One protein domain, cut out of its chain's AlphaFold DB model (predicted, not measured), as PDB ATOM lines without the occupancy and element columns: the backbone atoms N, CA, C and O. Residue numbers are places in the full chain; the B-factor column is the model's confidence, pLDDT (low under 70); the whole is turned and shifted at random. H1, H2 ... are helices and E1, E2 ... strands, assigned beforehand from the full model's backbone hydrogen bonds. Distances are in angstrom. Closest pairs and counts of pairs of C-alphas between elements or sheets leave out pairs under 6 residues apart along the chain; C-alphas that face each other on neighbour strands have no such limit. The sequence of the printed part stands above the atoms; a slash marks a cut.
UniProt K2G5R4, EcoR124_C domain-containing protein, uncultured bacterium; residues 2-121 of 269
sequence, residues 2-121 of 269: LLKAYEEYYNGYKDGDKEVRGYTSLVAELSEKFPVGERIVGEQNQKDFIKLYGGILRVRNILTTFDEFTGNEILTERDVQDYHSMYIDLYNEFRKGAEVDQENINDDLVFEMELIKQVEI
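AT A GLANCE: This is residues 2 to 121 of the 269 residues of the protein "EcoR124_C domain-containing protein" of uncultured bacterium (UniProt K2G5R4). The long helix H3 makes the core, with H2 folded along one side of it as a helical hairpin and the short H1 near its last residues, while the equally long H4 crosses another side and the short H5 packs beside H4 on H3. A small two-stranded hairpin, E1 and E2, sticks out with residues 14 to 19 near one end of this group, and a loop, residues 99 to 105, sticks out near the other. The printed part has 120 residues, with five named helices and two named strands in the order H1 E1 E2 H2 H3 H4 H5; the sheet E1 - E2 is antiparallel and the class is mostly helix. The whole is compact, with a radius of gyration of the C-alphas of 15.3 A and spans of 46 by 35 by 26 A.

HOW THE PARTS SIT: H1, residues 6 to 11, has a tight link to E1, residues 12 to 15. E1 and E2, residues 18 to 21, form a hairpin of antiparallel strands at 162 degrees, with N 13 and O 20 at 3.0 A and N 20 and O 13 at 2.8 A, within hydrogen-bond range. H2, residues 23 to 33, touches H1 at a shallow tilt of 30 degrees, the same way; the closest C-alphas, of Tyr 10 and Tyr 23, are 4.8 A apart. H3, residues 43 to 63, is the hub and touches the four other helices. H2 and H3 form a helical hairpin at a shallow tilt of 26 degrees, opposite ways, with the closest C-alphas, of Tyr 23 and Val 59, 6.2 A apart. H3 touches H1 with residues 59 to 63 alone; the closest C-alphas, of Tyr 9 and Val 59, are 6.5 A apart. H4, residues 77 to 97, touches H3 at a steep tilt of 48 degrees, opposite ways, through residues 83 to 90 of H4 and 46 to 53 of H3; the closest C-alphas, of Ile 50 and Tyr 87, are 6.5 A apart. H5, residues 113 to 119, touches residues 57 to 61 of H3 at a steep tilt of 41 degrees, the same way; the closest C-alphas, of Leu 57 and Leu 115, are 6.5 A apart. H4 and H5 are close but not clearly touching, with the C-alphas of His 84 and Ile 116 7.1 A apart. H2 is apart from H4 and H5. In H1, H2, H3, H4 and H5 every O i to N i+4 pair is within hydrogen-bond range.

IN THESE COORDINATES: H1 begins at C-alpha 6, (-53.748, -36.808, 12.356). E1 and E2 have four residues each, and H2 measures 15.4 A from first to last C-alpha. H3 measures 30.0 A and begins at C-alpha 43, (-45.679, -11.806, -9.413). H4 measures 30.5 A, and H5, 10.1 A long, ends at C-alpha 119, (-37.754, -26.590, 11.016).

THE WHOLE: The two C-alphas farthest apart, of Glu 68 and Gln 102, are 47.2 A apart. The printed part has no cut; the links from H3 to H4 and from H4 to H5 are long, with 13 and 15 residues. The mean pLDDT of the printed part is 82.1, with residue 2, residues 96 to 108, residue 114 and residues 117 to 121 under 70.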
ATOM      1  N   LEU A   2     -58.548 -28.217  21.562       63.28
ATOM      2  CA  LEU A   2     -58.111 -29.594  21.315       63.28
ATOM      3  C   LEU A   2     -57.503 -29.661  19.911       63.28
ATOM      4  O   LEU A   2     -58.092 -29.125  18.972       63.28
ATOM      5  N   LEU A   3     -56.340 -30.299  19.799       76.62
ATOM      6  CA  LEU A   3     -55.727 -30.660  18.523       76.62
ATOM      7  C   LEU A   3     -56.684 -31.601  17.763       76.62
ATOM      8  O   LEU A   3     -57.314 -32.458  18.389       76.62
ATOM      9  N   LYS A   4     -56.832 -31.420  16.445       86.94
ATOM     10  CA  LYS A   4     -57.584 -32.356  15.586       86.94
ATOM     11  C   LYS A   4     -56.801 -33.657  15.385       86.94
ATOM     12  O   LYS A   4     -55.632 -33.736  15.761       86.94
ATOM     13  N   ALA A   5     -57.446 -34.682  14.837       92.19
ATOM     14  CA  ALA A   5     -56.783 -35.956  14.575       92.19
ATOM     15  C   ALA A   5     -55.764 -35.836  13.426       92.19
ATOM     16  O   ALA A   5     -55.926 -35.003  12.534       92.19
ATOM     17  N   TYR A   6     -54.754 -36.712  13.421       92.44
ATOM     18  CA  TYR A   6     -53.748 -36.808  12.356       92.44
ATOM     19  C   TYR A   6     -54.384 -36.820  10.956       92.44
ATOM     20  O   TYR A   6     -54.057 -35.982  10.118       92.44
ATOM     21  N   GLU A   7     -55.372 -37.694  10.742       94.50
ATOM     22  CA  GLU A   7     -56.076 -37.859   9.462       94.50
ATOM     23  C   GLU A   7     -56.739 -36.572   8.961       94.50
ATOM     24  O   GLU A   7     -56.776 -36.316   7.758       94.50
ATOM     25  N   GLU A   8     -57.242 -35.735   9.872       93.69
ATOM     26  CA  GLU A   8     -57.879 -34.466   9.518       93.69
ATOM     27  C   GLU A   8     -56.841 -33.467   8.991       93.69
ATOM     28  O   GLU A   8     -57.094 -32.775   8.008       93.69
ATOM     29  N   TYR A   9     -55.647 -33.407   9.585       94.62
ATOM     30  CA  TYR A   9     -54.564 -32.557   9.080       94.62
ATOM     31  C   TYR A   9     -53.907 -33.131   7.820       94.62
ATOM     32  O   TYR A   9     -53.507 -32.377   6.930       94.62
ATOM     33  N   TYR A  10     -53.814 -34.457   7.721       96.38
ATOM     34  CA  TYR A  10     -53.189 -35.127   6.590       96.38
ATOM     35  C   TYR A  10     -54.067 -35.039   5.332       96.38
ATOM     36  O   TYR A  10     -53.610 -34.557   4.295       96.38
ATOM     37  N   ASN A  11     -55.352 -35.398   5.435       95.69
ATOM     38  CA  ASN A  11     -56.281 -35.476   4.299       95.69
ATOM     39  C   ASN A  11     -57.199 -34.256   4.146       95.69
ATOM     40  O   ASN A  11     -57.715 -34.005   3.057       95.69
ATOM     41  N   GLY A  12     -57.370 -33.468   5.204       93.81
ATOM     42  CA  GLY A  12     -58.295 -32.342   5.248       93.81
ATOM     43  C   GLY A  12     -59.573 -32.685   6.002       93.81
ATOM     44  O   GLY A  12     -59.892 -33.845   6.265       93.81
ATOM     45  N   TYR A  13     -60.318 -31.649   6.376       91.88
ATOM     46  CA  TYR A  13     -61.548 -31.789   7.147       91.88
ATOM     47  C   TYR A  13     -62.520 -30.645   6.867       91.88
ATOM     48  O   TYR A  13     -62.169 -29.622   6.280       91.88
ATOM     49  N   LYS A  14     -63.770 -30.814   7.303       90.44
ATOM     50  CA  LYS A  14     -64.782 -29.754   7.258       90.44
ATOM     51  C   LYS A  14     -64.939 -29.120   8.631       90.44
ATOM     52  O   LYS A  14     -65.191 -29.819   9.611       90.44
ATOM     53  N   ASP A  15     -64.821 -27.800   8.683       85.25
ATOM     54  CA  ASP A  15     -65.085 -26.983   9.863       85.25
ATOM     55  C   ASP A  15     -66.333 -26.127   9.613       85.25
ATOM     56  O   ASP A  15     -66.277 -25.042   9.025       85.25
ATOM     57  N   GLY A  16     -67.500 -26.672   9.970       85.62
ATOM     58  CA  GLY A  16     -68.790 -26.119   9.554       85.62
ATOM     59  C   GLY A  16     -68.942 -26.158   8.030       85.62
ATOM     60  O   GLY A  16     -68.818 -27.220   7.422       85.62
ATOM     61  N   ASP A  17     -69.177 -24.996   7.418       88.31
ATOM     62  CA  ASP A  17     -69.300 -24.845   5.960       88.31
ATOM     63  C   ASP A  17     -67.949 -24.654   5.247       88.31
ATOM     64  O   ASP A  17     -67.902 -24.555   4.019       88.31
ATOM     65  N   LYS A  18     -66.837 -24.575   5.991       86.94
ATOM     66  CA  LYS A  18     -65.501 -24.377   5.418       86.94
ATOM     67  C   LYS A  18     -64.793 -25.708   5.233       86.94
ATOM     68  O   LYS A  18     -64.657 -26.490   6.169       86.94
ATOM     69  N   GLU A  19     -64.287 -25.933   4.030       89.81
ATOM     70  CA  GLU A  19     -63.384 -27.040   3.746       89.81
ATOM     71  C   GLU A  19     -61.946 -26.605   4.028       89.81
ATOM     72  O   GLU A  19     -61.436 -25.650   3.437       89.81
ATOM     73  N   VAL A  20     -61.308 -27.284   4.979       91.06
ATOM     74  CA  VAL A  20     -59.903 -27.088   5.318       91.06
ATOM     75  C   VAL A  20     -59.096 -28.146   4.590       91.06
ATOM     76  O   VAL A  20     -59.268 -29.348   4.797       91.06
ATOM     77  N   ARG A  21     -58.205 -27.680   3.722       94.31
ATOM     78  CA  ARG A  21     -57.330 -28.531   2.920       94.31
ATOM     79  C   ARG A  21     -56.283 -29.220   3.790       94.31
ATOM     80  O   ARG A  21     -55.650 -28.567   4.617       94.31
ATOM     81  N   GLY A  22     -56.087 -30.516   3.561       95.25
ATOM     82  CA  GLY A  22     -55.037 -31.301   4.206       95.25
ATOM     83  C   GLY A  22     -53.700 -31.229   3.482       95.25
ATOM     84  O   GLY A  22     -53.624 -30.802   2.322       95.25
ATOM     85  N   TYR A  23     -52.659 -31.697   4.168       97.06
ATOM     86  CA  TYR A  23     -51.289 -31.792   3.667       97.06
ATOM     87  C   TYR A  23     -51.200 -32.449   2.285       97.06
ATOM     88  O   TYR A  23     -50.581 -31.876   1.391       97.06
ATOM     89  N   THR A  24     -51.886 -33.576   2.063       97.19
ATOM     90  CA  THR A  24     -51.851 -34.298   0.779       97.19
ATOM     91  C   THR A  24     -52.296 -33.427  -0.394       97.19
ATOM     92  O   THR A  24     -51.599 -33.314  -1.401       97.19
ATOM     93  N   SER A  25     -53.429 -32.739  -0.239       96.69
ATOM     94  CA  SER A  25     -53.994 -31.870  -1.275       96.69
ATOM     95  C   SER A  25     -53.145 -30.627  -1.548       96.69
ATOM     96  O   SER A  25     -53.163 -30.100  -2.658       96.69
ATOM     97  N   LEU A  26     -52.440 -30.120  -0.533       97.56
ATOM     98  CA  LEU A  26     -51.574 -28.952  -0.665       97.56
ATOM     99  C   LEU A  26     -50.276 -29.329  -1.380       97.56
ATOM    100  O   LEU A  26     -49.867 -28.622  -2.296       97.56
ATOM    101  N   VAL A  27     -49.665 -30.458  -1.009       97.12
ATOM    102  CA  VAL A  27     -48.447 -30.962  -1.657       97.12
ATOM    103  C   VAL A  27     -48.709 -31.344  -3.111       97.12
ATOM    104  O   VAL A  27     -47.911 -30.991  -3.971       97.12
ATOM    105  N   ALA A  28     -49.844 -31.982  -3.412       96.81
ATOM    106  CA  ALA A  28     -50.209 -32.306  -4.790       96.81
ATOM    107  C   ALA A  28     -50.287 -31.050  -5.678       96.81
ATOM    108  O   ALA A  28     -49.718 -31.031  -6.768       96.81
ATOM    109  N   GLU A  29     -50.925 -29.979  -5.192       97.19
ATOM    110  CA  GLU A  29     -50.962 -28.706  -5.920       97.19
ATOM    111  C   GLU A  29     -49.572 -28.069  -6.038       97.19
ATOM    112  O   GLU A  29     -49.248 -27.509  -7.084       97.19
ATOM    113  N   LEU A  30     -48.749 -28.150  -4.984       97.19
ATOM    114  CA  LEU A  30     -47.395 -27.600  -4.991       97.19
ATOM    115  C   LEU A  30     -46.558 -28.252  -6.093       97.19
ATOM    116  O   LEU A  30     -45.979 -27.541  -6.906       97.19
ATOM    117  N   SER A  31     -46.544 -29.583  -6.151       94.25
ATOM    118  CA  SER A  31     -45.775 -30.333  -7.144       94.25
ATOM    119  C   SER A  31     -46.291 -30.143  -8.573       94.25
ATOM    120  O   SER A  31     -45.497 -30.181  -9.507       94.25
ATOM    121  N   GLU A  32     -47.597 -29.928  -8.760       95.19
ATOM    122  CA  GLU A  32     -48.188 -29.682 -10.081       95.19
ATOM    123  C   GLU A  32     -47.891 -28.266 -10.596       95.19
ATOM    124  O   GLU A  32     -47.531 -28.090 -11.758       95.19
ATOM    125  N   LYS A  33     -48.055 -27.246  -9.745       95.81
ATOM    126  CA  LYS A  33     -47.954 -25.836 -10.159       95.81
ATOM    127  C   LYS A  33     -46.553 -25.259 -10.047       95.81
ATOM    128  O   LYS A  33     -46.217 -24.337 -10.788       95.81
ATOM    129  N   PHE A  34     -45.765 -25.762  -9.107       95.88
ATOM    130  CA  PHE A  34     -44.437 -25.256  -8.793       95.88
ATOM    131  C   PHE A  34     -43.462 -26.432  -8.669       95.88
ATOM    132  O   PHE A  34     -43.071 -26.792  -7.558       95.88
ATOM    133  N   PRO A  35     -43.075 -27.074  -9.784       91.50
ATOM    134  CA  PRO A  35     -42.071 -28.130  -9.754       91.50
ATOM    135  C   PRO A  35     -40.744 -27.629  -9.171       91.50
ATOM    136  O   PRO A  35     -40.330 -26.489  -9.399       91.50
ATOM    137  N   VAL A  36     -40.067 -28.495  -8.417       80.94
ATOM    138  CA  VAL A  36     -38.758 -28.196  -7.829       80.94
ATOM    139  C   VAL A  36     -37.738 -27.851  -8.922       80.94
ATOM    140  O   VAL A  36     -37.653 -28.523  -9.947       80.94
ATOM    141  N   GLY A  37     -36.939 -26.806  -8.687       72.75
ATOM    142  CA  GLY A  37     -35.868 -26.373  -9.591       72.75
ATOM    143  C   GLY A  37     -36.327 -25.501 -10.763       72.75
ATOM    144  O   GLY A  37     -35.488 -24.986 -11.502       72.75
ATOM    145  N   GLU A  38     -37.634 -25.279 -10.924       84.06
ATOM    146  CA  GLU A  38     -38.163 -24.359 -11.926       84.06
ATOM    147  C   GLU A  38     -38.316 -22.939 -11.374       84.06
ATOM    148  O   GLU A  38     -38.721 -22.706 -10.233       84.06
ATOM    149  N   ARG A  39     -38.006 -21.948 -12.215       81.12
ATOM    150  CA  ARG A  39     -38.188 -20.547 -11.844       81.12
ATOM    151  C   ARG A  39     -39.670 -20.186 -11.890       81.12
ATOM    152  O   ARG A  39     -40.303 -20.288 -12.936       81.12
ATOM    153  N   ILE A  40     -40.187 -19.651 -10.786       90.12
ATOM    154  CA  ILE A  40     -41.551 -19.119 -10.728       90.12
ATOM    155  C   ILE A  40     -41.586 -17.765 -11.438       90.12
ATOM    156  O   ILE A  40     -40.967 -16.797 -10.992       90.12
ATOM    157  N   VAL A  41     -42.297 -17.702 -12.563       87.56
ATOM    158  CA  VAL A  41     -42.412 -16.491 -13.385       87.56
ATOM    159  C   VAL A  41     -43.747 -15.800 -13.126       87.56
ATOM    160  O   VAL A  41     -44.803 -16.422 -13.226       87.56
ATOM    161  N   GLY A  42     -43.689 -14.493 -12.871       90.31
ATOM    162  CA  GLY A  42     -44.854 -13.633 -12.672       90.31
ATOM    163  C   GLY A  42     -45.199 -13.445 -11.197       90.31
ATOM    164  O   GLY A  42     -45.283 -14.407 -10.436       90.31
ATOM    165  N   GLU A  43     -45.447 -12.196 -10.809       88.38
ATOM    166  CA  GLU A  43     -45.679 -11.806  -9.413       88.38
ATOM    167  C   GLU A  43     -46.865 -12.550  -8.781       88.38
ATOM    168  O   GLU A  43     -46.778 -13.013  -7.647       88.38
ATOM    169  N   GLN A  44     -47.959 -12.742  -9.526       90.19
ATOM    170  CA  GLN A  44     -49.115 -13.489  -9.024       90.19
ATOM    171  C   GLN A  44     -48.757 -14.946  -8.700       90.19
ATOM    172  O   GLN A  44     -49.135 -15.442  -7.645       90.19
ATOM    173  N   ASN A  45     -47.967 -15.603  -9.553       93.81
ATOM    174  CA  ASN A  45     -47.527 -16.979  -9.321       93.81
ATOM    175  C   ASN A  45     -46.583 -17.069  -8.114       93.81
ATOM    176  O   ASN A  45     -46.679 -18.011  -7.332       93.81
ATOM    177  N   GLN A  46     -45.705 -16.079  -7.924       93.12
ATOM    178  CA  GLN A  46     -44.865 -15.981  -6.726       93.12
ATOM    179  C   GLN A  46     -45.727 -15.833  -5.462       93.12
ATOM    180  O   GLN A  46     -45.527 -16.561  -4.491       93.12
ATOM    181  N   LYS A  47     -46.735 -14.949  -5.485       92.00
ATOM    182  CA  LYS A  47     -47.691 -14.760  -4.377       92.00
ATOM    183  C   LYS A  47     -48.484 -16.034  -4.075       92.00
ATOM    184  O   LYS A  47     -48.672 -16.374  -2.905       92.00
ATOM    185  N   ASP A  48     -48.920 -16.747  -5.108       94.31
ATOM    186  CA  ASP A  48     -49.666 -18.000  -4.977       94.31
ATOM    187  C   ASP A  48     -48.796 -19.111  -4.381       94.31
ATOM    188  O   ASP A  48     -49.228 -19.793  -3.449       94.31
ATOM    189  N   PHE A  49     -47.544 -19.232  -4.832       95.94
ATOM    190  CA  PHE A  49     -46.564 -20.139  -4.237       95.94
ATOM    191  C   PHE A  49     -46.330 -19.826  -2.759       95.94
ATOM    192  O   PHE A  49     -46.387 -20.730  -1.929       95.94
ATOM    193  N   ILE A  50     -46.128 -18.554  -2.397       92.88
ATOM    194  CA  ILE A  50     -45.880 -18.166  -1.002       92.88
ATOM    195  C   ILE A  50     -47.071 -18.542  -0.107       92.88
ATOM    196  O   ILE A  50     -46.891 -19.087   0.985       92.88
ATOM    197  N   LYS A  51     -48.303 -18.305  -0.569       93.69
ATOM    198  CA  LYS A  51     -49.514 -18.682   0.176       93.69
ATOM    199  C   LYS A  51     -49.643 -20.196   0.326       93.69
ATOM    200  O   LYS A  51     -49.936 -20.675   1.425       93.69
ATOM    201  N   LEU A  52     -49.422 -20.936  -0.760       96.19
ATOM    202  CA  LEU A  52     -49.520 -22.392  -0.786       96.19
ATOM    203  C   LEU A  52     -48.461 -23.031   0.115       96.19
ATOM    204  O   LEU A  52     -48.797 -23.806   1.012       96.19
ATOM    205  N   TYR A  53     -47.201 -22.648  -0.069       95.06
ATOM    206  CA  TYR A  53     -46.089 -23.198   0.686       95.06
ATOM    207  C   TYR A  53     -46.155 -22.818   2.166       95.06
ATOM    208  O   TYR A  53     -45.992 -23.682   3.022       95.06
ATOM    209  N   GLY A  54     -46.537 -21.580   2.498       92.75
ATOM    210  CA  GLY A  54     -46.820 -21.188   3.884       92.75
ATOM    211  C   GLY A  54     -47.921 -22.042   4.531       92.75
ATOM    212  O   GLY A  54     -47.824 -22.414   5.699       92.75
ATOM    213  N   GLY A  55     -48.951 -22.421   3.765       93.62
ATOM    214  CA  GLY A  55     -49.964 -23.386   4.203       93.62
ATOM    215  C   GLY A  55     -49.389 -24.766   4.512       93.62
ATOM    216  O   GLY A  55     -49.725 -25.347   5.546       93.62
ATOM    217  N   ILE A  56     -48.487 -25.252   3.657       95.06
ATOM    218  CA  ILE A  56     -47.790 -26.532   3.832       95.06
ATOM    219  C   ILE A  56     -46.905 -26.505   5.079       95.06
ATOM    220  O   ILE A  56     -46.958 -27.442   5.869       95.06
ATOM    221  N   LEU A  57     -46.153 -25.425   5.310       91.38
ATOM    222  CA  LEU A  57     -45.326 -25.267   6.511       91.38
ATOM    223  C   LEU A  57     -46.167 -25.351   7.787       91.38
ATOM    224  O   LEU A  57     -45.814 -26.086   8.708       91.38
ATOM    225  N   ARG A  58     -47.309 -24.652   7.829       90.62
ATOM    226  CA  ARG A  58     -48.215 -24.662   8.988       90.62
ATOM    227  C   ARG A  58     -48.760 -26.056   9.279       90.62
ATOM    228  O   ARG A  58     -48.706 -26.492  10.427       90.62
ATOM    229  N   VAL A  59     -49.281 -26.754   8.267       93.12
ATOM    230  CA  VAL A  59     -49.846 -28.097   8.473       93.12
ATOM    231  C   VAL A  59     -48.754 -29.117   8.788       93.12
ATOM    232  O   VAL A  59     -48.938 -29.929   9.688       93.12
ATOM    233  N   ARG A  60     -47.586 -29.030   8.137       90.50
ATOM    234  CA  ARG A  60     -46.442 -29.905   8.413       90.50
ATOM    235  C   ARG A  60     -45.951 -29.731   9.847       90.50
ATOM    236  O   ARG A  60     -45.770 -30.729  10.524       90.50
ATOM    237  N   ASN A  61     -45.826 -28.497  10.339       86.31
ATOM    238  CA  ASN A  61     -45.430 -28.215  11.725       86.31
ATOM    239  C   ASN A  61     -46.401 -28.796  12.772       86.31
ATOM    240  O   ASN A  61     -46.008 -29.078  13.898       86.31
ATOM    241  N   ILE A  62     -47.677 -28.964  12.420       87.88
ATOM    242  CA  ILE A  62     -48.640 -29.671  13.273       87.88
ATOM    243  C   ILE A  62     -48.432 -31.184  13.145       87.88
ATOM    244  O   ILE A  62     -48.371 -31.884  14.154       87.88
ATOM    245  N   LEU A  63     -48.301 -31.689  11.916       89.25
ATOM    246  CA  LEU A  63     -48.137 -33.114  11.630       89.25
ATOM    247  C   LEU A  63     -46.864 -33.713  12.240       89.25
ATOM    248  O   LEU A  63     -46.914 -34.845  12.697       89.25
ATOM    249  N   THR A  64     -45.767 -32.957  12.347       84.94
ATOM    250  CA  THR A  64     -44.530 -33.420  13.007       84.94
ATOM    251  C   THR A  64     -44.699 -33.739  14.494       84.94
ATOM    252  O   THR A  64     -43.818 -34.358  15.083       84.94
ATOM    253  N   THR A  65     -45.811 -33.337  15.118       83.44
ATOM    254  CA  THR A  65     -46.128 -33.708  16.507       83.44
ATOM    255  C   THR A  65     -46.776 -35.093  16.640       83.44
ATOM    256  O   THR A  65     -46.965 -35.556  17.763       83.44
ATOM    257  N   PHE A  66     -47.113 -35.747  15.520       86.12
ATOM    258  CA  PHE A  66     -47.722 -37.076  15.463       86.12
ATOM    259  C   PHE A  66     -46.711 -38.114  14.968       86.12
ATOM    260  O   PHE A  66     -46.120 -37.942  13.900       86.12
ATOM    261  N   ASP A  67     -46.571 -39.221  15.698       84.00
ATOM    262  CA  ASP A  67     -45.668 -40.318  15.326       84.00
ATOM    263  C   ASP A  67     -46.052 -40.938  13.968       84.00
ATOM    264  O   ASP A  67     -45.191 -41.396  13.219       84.00
ATOM    265  N   GLU A  68     -47.342 -40.913  13.610       93.81
ATOM    266  CA  GLU A  68     -47.865 -41.406  12.334       93.81
ATOM    267  C   GLU A  68     -47.361 -40.620  11.120       93.81
ATOM    268  O   GLU A  68     -47.466 -41.102   9.992       93.81
ATOM    269  N   PHE A  69     -46.833 -39.406  11.303       92.38
ATOM    270  CA  PHE A  69     -46.316 -38.633  10.179       92.38
ATOM    271  C   PHE A  69     -44.988 -39.181   9.656       92.38
ATOM    272  O   PHE A  69     -44.765 -39.137   8.448       92.38
ATOM    273  N   THR A  70     -44.156 -39.750  10.532       84.75
ATOM    274  CA  THR A  70     -42.862 -40.320  10.152       84.75
ATOM    275  C   THR A  70     -43.038 -41.499   9.194       84.75
ATOM    276  O   THR A  70     -43.660 -42.508   9.526       84.75
ATOM    277  N   GLY A  71     -42.457 -41.389   8.002       87.69
ATOM    278  CA  GLY A  71     -42.582 -42.363   6.916       87.69
ATOM    279  C   GLY A  71     -43.801 -42.151   6.010       87.69
ATOM    280  O   GLY A  71     -43.943 -42.877   5.027       87.69
ATOM    281  N   ASN A  72     -44.657 -41.170   6.314       93.38
ATOM    282  CA  ASN A  72     -45.810 -40.768   5.501       93.38
ATOM    283  C   ASN A  72     -45.638 -39.354   4.913       93.38
ATOM    284  O   ASN A  72     -46.593 -38.768   4.390       93.38
ATOM    285  N   GLU A  73     -44.439 -38.778   4.984       92.44
ATOM    286  CA  GLU A  73     -44.109 -37.542   4.287       92.44
ATOM    287  C   GLU A  73     -44.180 -37.752   2.768       92.44
ATOM    288  O   GLU A  73     -43.694 -38.746   2.230       92.44
ATOM    289  N   ILE A  74     -44.796 -36.803   2.061       95.06
ATOM    290  CA  ILE A  74     -44.908 -36.867   0.594       95.06
ATOM    291  C   ILE A  74     -43.709 -36.183  -0.059       95.06
ATOM    292  O   ILE A  74     -43.193 -36.659  -1.067       95.06
ATOM    293  N   LEU A  75     -43.281 -35.058   0.512       89.38
ATOM    294  CA  LEU A  75     -42.082 -34.354   0.073       89.38
ATOM    295  C   LEU A  75     -40.855 -35.042   0.659       89.38
ATOM    296  O   LEU A  75     -40.803 -35.279   1.869       89.38
ATOM    297  N   THR A  76     -39.859 -35.309  -0.182       84.75
ATOM    298  CA  THR A  76     -38.553 -35.752   0.308       84.75
ATOM    299  C   THR A  76     -37.862 -34.609   1.051       84.75
ATOM    300  O   THR A  76     -38.156 -33.442   0.799       84.75
ATOM    301  N   GLU A  77     -36.908 -34.916   1.936       75.94
ATOM    302  CA  GLU A  77     -36.098 -33.882   2.607       75.94
ATOM    303  C   GLU A  77     -35.479 -32.910   1.593       75.94
ATOM    304  O   GLU A  77     -35.525 -31.699   1.778       75.94
ATOM    305  N   ARG A  78     -35.007 -33.431   0.455       71.19
ATOM    306  CA  ARG A  78     -34.468 -32.620  -0.638       71.19
ATOM    307  C   ARG A  78     -35.505 -31.671  -1.244       71.19
ATOM    308  O   ARG A  78     -35.196 -30.501  -1.440       71.19
ATOM    309  N   ASP A  79     -36.722 -32.142  -1.511       83.25
ATOM    310  CA  ASP A  79     -37.778 -31.273  -2.047       83.25
ATOM    311  C   ASP A  79     -38.127 -30.165  -1.049       83.25
ATOM    312  O   ASP A  79     -38.319 -29.013  -1.436       83.25
ATOM    313  N   VAL A  80     -38.187 -30.490   0.249       84.38
ATOM    314  CA  VAL A  80     -38.443 -29.492   1.296       84.38
ATOM    315  C   VAL A  80     -37.345 -28.423   1.294       84.38
ATOM    316  O   VAL A  80     -37.681 -27.237   1.267       84.38
ATOM    317  N   GLN A  81     -36.072 -28.820   1.216       72.31
ATOM    318  CA  GLN A  81     -34.928 -27.904   1.121       72.31
ATOM    319  C   GLN A  81     -34.997 -26.985  -0.100       72.31
ATOM    320  O   GLN A  81     -34.805 -25.766   0.009       72.31
ATOM    321  N   ASP A  82     -35.298 -27.546  -1.269       78.06
ATOM    322  CA  ASP A  82     -35.378 -26.771  -2.502       78.06
ATOM    323  C   ASP A  82     -36.544 -25.768  -2.435       78.06
ATOM    324  O   ASP A  82     -36.385 -24.587  -2.764       78.06
ATOM    325  N   TYR A  83     -37.697 -26.178  -1.899       88.12
ATOM    326  CA  TYR A  83     -38.827 -25.275  -1.694       88.12
ATOM    327  C   TYR A  83     -38.579 -24.211  -0.615       88.12
ATOM    328  O   TYR A  83     -38.992 -23.064  -0.802       88.12
ATOM    329  N   HIS A  84     -37.883 -24.536   0.480       83.19
ATOM    330  CA  HIS A  84     -37.432 -23.552   1.474       83.19
ATOM    331  C   HIS A  84     -36.560 -22.494   0.814       83.19
ATOM    332  O   HIS A  84     -36.798 -21.293   0.964       83.19
ATOM    333  N   SER A  85     -35.595 -22.946   0.018       75.81
ATOM    334  CA  SER A  85     -34.708 -22.069  -0.729       75.81
ATOM    335  C   SER A  85     -35.520 -21.136  -1.633       75.81
ATOM    336  O   SER A  85     -35.307 -19.921  -1.603       75.81
ATOM    337  N   MET A  86     -36.475 -21.647  -2.415       83.81
ATOM    338  CA  MET A  86     -37.348 -20.820  -3.266       83.81
ATOM    339  C   MET A  86     -38.178 -19.812  -2.453       83.81
ATOM    340  O   MET A  86     -38.275 -18.643  -2.821       83.81
ATOM    341  N   TYR A  87     -38.742 -20.233  -1.321       86.38
ATOM    342  CA  TYR A  87     -39.545 -19.381  -0.439       86.38
ATOM    343  C   TYR A  87     -38.752 -18.206   0.140       86.38
ATOM    344  O   TYR A  87     -39.245 -17.079   0.203       86.38
ATOM    345  N   ILE A  88     -37.505 -18.461   0.528       77.12
ATOM    346  CA  ILE A  88     -36.619 -17.468   1.141       77.12
ATOM    347  C   ILE A  88     -36.102 -16.467   0.106       77.12
ATOM    348  O   ILE A  88     -35.986 -15.281   0.413       77.12
ATOM    349  N   ASP A  89     -35.872 -16.908  -1.133       75.88
ATOM    350  CA  ASP A  89     -35.570 -15.990  -2.236       75.88
ATOM    351  C   ASP A  89     -36.684 -14.987  -2.456       75.88
ATOM    352  O   ASP A  89     -36.431 -13.785  -2.518       75.88
ATOM    353  N   LEU A  90     -37.921 -15.477  -2.526       83.44
ATOM    354  CA  LEU A  90     -39.074 -14.612  -2.718       83.44
ATOM    355  C   LEU A  90     -39.258 -13.672  -1.526       83.44
ATOM    356  O   LEU A  90     -39.512 -12.488  -1.718       83.44
ATOM    357  N   TYR A  91     -39.063 -14.145  -0.293       79.62
ATOM    358  CA  TYR A  91     -39.064 -13.264   0.877       79.62
ATOM    359  C   TYR A  91     -38.075 -12.102   0.727       79.62
ATOM    360  O   TYR A  91     -38.428 -10.945   0.968       79.62
ATOM    361  N   ASN A  92     -36.857 -12.392   0.276       71.44
ATOM    362  CA  ASN A  92     -35.826 -11.383   0.080       71.44
ATOM    363  C   ASN A  92     -36.132 -10.437  -1.090       71.44
ATOM    364  O   ASN A  92     -35.933  -9.229  -0.961       71.44
ATOM    365  N   GLU A  93     -36.646 -10.954  -2.205       77.44
ATOM    366  CA  GLU A  93     -37.061 -10.166  -3.373       77.44
ATOM    367  C   GLU A  93     -38.167  -9.165  -3.004       77.44
ATOM    368  O   GLU A  93     -38.014  -7.957  -3.211       77.44
ATOM    369  N   PHE A  94     -39.236  -9.640  -2.358       77.12
ATOM    370  CA  PHE A  94     -40.364  -8.804  -1.942       77.12
ATOM    371  C   PHE A  94     -39.994  -7.808  -0.834       77.12
ATOM    372  O   PHE A  94     -40.578  -6.726  -0.756       77.12
ATOM    373  N   ARG A  95     -39.008  -8.134   0.011       70.19
ATOM    374  CA  ARG A  95     -38.498  -7.216   1.036       70.19
ATOM    375  C   ARG A  95     -37.670  -6.075   0.440       70.19
ATOM    376  O   ARG A  95     -37.832  -4.940   0.877       70.19
ATOM    377  N   LYS A  96     -36.809  -6.357  -0.544       62.03
ATOM    378  CA  LYS A  96     -36.007  -5.333  -1.242       62.03
ATOM    379  C   LYS A  96     -36.882  -4.388  -2.067       62.03
ATOM    380  O   LYS A  96     -36.615  -3.191  -2.101       62.03
ATOM    381  N   GLY A  97     -37.935  -4.908  -2.705       56.41
ATOM    382  CA  GLY A  97     -38.877  -4.102  -3.492       56.41
ATOM    383  C   GLY A  97     -39.631  -3.050  -2.665       56.41
ATOM    384  O   GLY A  97     -39.849  -1.938  -3.137       56.41
ATOM    385  N   ALA A  98     -39.938  -3.357  -1.400       53.66
ATOM    386  CA  ALA A  98     -40.656  -2.458  -0.493       53.66
ATOM    387  C   ALA A  98     -39.868  -1.195  -0.078       53.66
ATOM    388  O   ALA A  98     -40.470  -0.240   0.410       53.66
ATOM    389  N   GLU A  99     -38.541  -1.161  -0.260       48.06
ATOM    390  CA  GLU A  99     -37.727   0.045  -0.018       48.06
ATOM    391  C   GLU A  99     -37.618   0.966  -1.251       48.06
ATOM    392  O   GLU A  99     -37.225   2.123  -1.101       48.06
ATOM    393  N   VAL A 100     -37.972   0.490  -2.455       48.19
ATOM    394  CA  VAL A 100     -37.738   1.204  -3.729       48.19
ATOM    395  C   VAL A 100     -39.026   1.746  -4.362       48.19
ATOM    396  O   VAL A 100     -38.983   2.830  -4.941       48.19
ATOM    397  N   ASP A 101     -40.172   1.081  -4.180       42.72
ATOM    398  CA  ASP A 101     -41.478   1.542  -4.674       42.72
ATOM    399  C   ASP A 101     -42.474   1.720  -3.512       42.72
ATOM    400  O   ASP A 101     -42.982   0.759  -2.939       42.72
ATOM    401  N   GLN A 102     -42.775   2.977  -3.157       43.09
ATOM    402  CA  GLN A 102     -43.792   3.331  -2.148       43.09
ATOM    403  C   GLN A 102     -45.238   3.278  -2.669       43.09
ATOM    404  O   GLN A 102     -46.159   3.714  -1.978       43.09
ATOM    405  N   GLU A 103     -45.475   2.723  -3.853       42.59
ATOM    406  CA  GLU A 103     -46.826   2.494  -4.345       42.59
ATOM    407  C   GLU A 103     -47.015   1.025  -4.727       42.59
ATOM    408  O   GLU A 103     -46.402   0.525  -5.661       42.59
ATOM    409  N   ASN A 104     -47.974   0.404  -4.034       45.12
ATOM    410  CA  ASN A 104     -48.733  -0.795  -4.393       45.12
ATOM    411  C   ASN A 104     -48.257  -2.192  -3.922       45.12
ATOM    412  O   ASN A 104     -47.360  -2.818  -4.466       45.12
ATOM    413  N   ILE A 105     -49.097  -2.740  -3.025       44.56
ATOM    414  CA  ILE A 105     -49.459  -4.161  -2.851       44.56
ATOM    415  C   ILE A 105     -48.481  -5.026  -2.041       44.56
ATOM    416  O   ILE A 105     -47.858  -5.938  -2.585       44.56
ATOM    417  N   ASN A 106     -48.448  -4.875  -0.711       51.88
ATOM    418  CA  ASN A 106     -47.949  -5.977   0.128       51.88
ATOM    419  C   ASN A 106     -48.600  -6.137   1.515       51.88
ATOM    420  O   ASN A 106     -48.011  -6.761   2.390       51.88
ATOM    421  N   ASP A 107     -49.824  -5.637   1.718       52.31
ATOM    422  CA  ASP A 107     -50.524  -5.789   3.011       52.31
ATOM    423  C   ASP A 107     -51.123  -7.195   3.242       52.31
ATOM    424  O   ASP A 107     -51.428  -7.553   4.376       52.31
ATOM    425  N   ASP A 108     -51.249  -8.026   2.199       63.00
ATOM    426  CA  ASP A 108     -51.985  -9.307   2.256       63.00
ATOM    427  C   ASP A 108     -51.098 -10.564   2.254       63.00
ATOM    428  O   ASP A 108     -51.599 -11.694   2.175       63.00
ATOM    429  N   LEU A 109     -49.775 -10.401   2.293       74.38
ATOM    430  CA  LEU A 109     -48.842 -11.514   2.164       74.38
ATOM    431  C   LEU A 109     -47.996 -11.668   3.428       74.38
ATOM    432  O   LEU A 109     -47.075 -10.905   3.701       74.38
ATOM    433  N   VAL A 110     -48.338 -12.693   4.209       79.12
ATOM    434  CA  VAL A 110     -47.659 -13.041   5.460       79.12
ATOM    435  C   VAL A 110     -46.706 -14.200   5.195       79.12
ATOM    436  O   VAL A 110     -47.137 -15.291   4.815       79.12
ATOM    437  N   PHE A 111     -45.410 -13.962   5.398       83.62
ATOM    438  CA  PHE A 111     -44.395 -15.010   5.322       83.62
ATOM    439  C   PHE A 111     -44.287 -15.773   6.645       83.62
ATOM    440  O   PHE A 111     -44.146 -15.176   7.711       83.62
ATOM    441  N   GLU A 112     -44.243 -17.101   6.566       84.00
ATOM    442  CA  GLU A 112     -44.106 -18.005   7.716       84.00
ATOM    443  C   GLU A 112     -42.632 -18.234   8.091       84.00
ATOM    444  O   GLU A 112     -42.168 -19.361   8.267       84.00
ATOM    445  N   MET A 113     -41.861 -17.146   8.199       76.44
ATOM    446  CA  MET A 113     -40.408 -17.220   8.407       76.44
ATOM    447  C   MET A 113     -40.023 -17.873   9.736       76.44
ATOM    448  O   MET A 113     -38.940 -18.436   9.838       76.44
ATOM    449  N   GLU A 114     -40.881 -17.814  10.753       69.88
ATOM    450  CA  GLU A 114     -40.623 -18.508  12.018       69.88
ATOM    451  C   GLU A 114     -40.716 -20.029  11.862       69.88
ATOM    452  O   GLU A 114     -39.889 -20.732  12.431       69.88
ATOM    453  N   LEU A 115     -41.627 -20.540  11.025       74.88
ATOM    454  CA  LEU A 115     -41.721 -21.976  10.743       74.88
ATOM    455  C   LEU A 115     -40.521 -22.467   9.929       74.88
ATOM    456  O   LEU A 115     -39.968 -23.517  10.232       74.88
ATOM    457  N   ILE A 116     -40.054 -21.665   8.968       70.25
ATOM    458  CA  ILE A 116     -38.800 -21.919   8.239       70.25
ATOM    459  C   ILE A 116     -37.603 -21.987   9.203       70.25
ATOM    460  O   ILE A 116     -36.796 -22.913   9.146       70.25
ATOM    461  N   LYS A 117     -37.487 -21.018  10.122       60.53
ATOM    462  CA  LYS A 117     -36.384 -20.961  11.096       60.53
ATOM    463  C   LYS A 117     -36.421 -22.100  12.114       60.53
ATOM    464  O   LYS A 117     -35.367 -22.489  12.608       60.53
ATOM    465  N   GLN A 118     -37.614 -22.579  12.468       52.00
ATOM    466  CA  GLN A 118     -37.815 -23.631  13.466       52.00
ATOM    467  C   GLN A 118     -37.579 -25.038  12.912       52.00
ATOM    468  O   GLN A 118     -37.231 -25.923  13.688       52.00
ATOM    469  N   VAL A 119     -37.763 -25.247  11.606       52.25
ATOM    470  CA  VAL A 119     -37.754 -26.590  11.016       52.25
ATOM    471  C   VAL A 119     -36.399 -26.976  10.417       52.25
ATOM    472  O   VAL A 119     -36.066 -28.153  10.482       52.25
ATOM    473  N   GLU A 120     -35.599 -26.056   9.857       55.97
ATOM    474  CA  GLU A 120     -34.607 -26.527   8.869       55.97
ATOM    475  C   GLU A 120     -33.392 -25.629   8.588       55.97
ATOM    476  O   GLU A 120     -32.872 -25.612   7.473       55.97
ATOM    477  N   ILE A 121     -32.860 -24.895   9.569       64.88
ATOM    478  CA  ILE A 121     -31.555 -24.252   9.343       64.88
ATOM    479  C   ILE A 121     -30.431 -25.282   9.536       64.88
ATOM    480  O   ILE A 121     -29.782 -25.342  10.586       64.88
TER     481      ILE A 121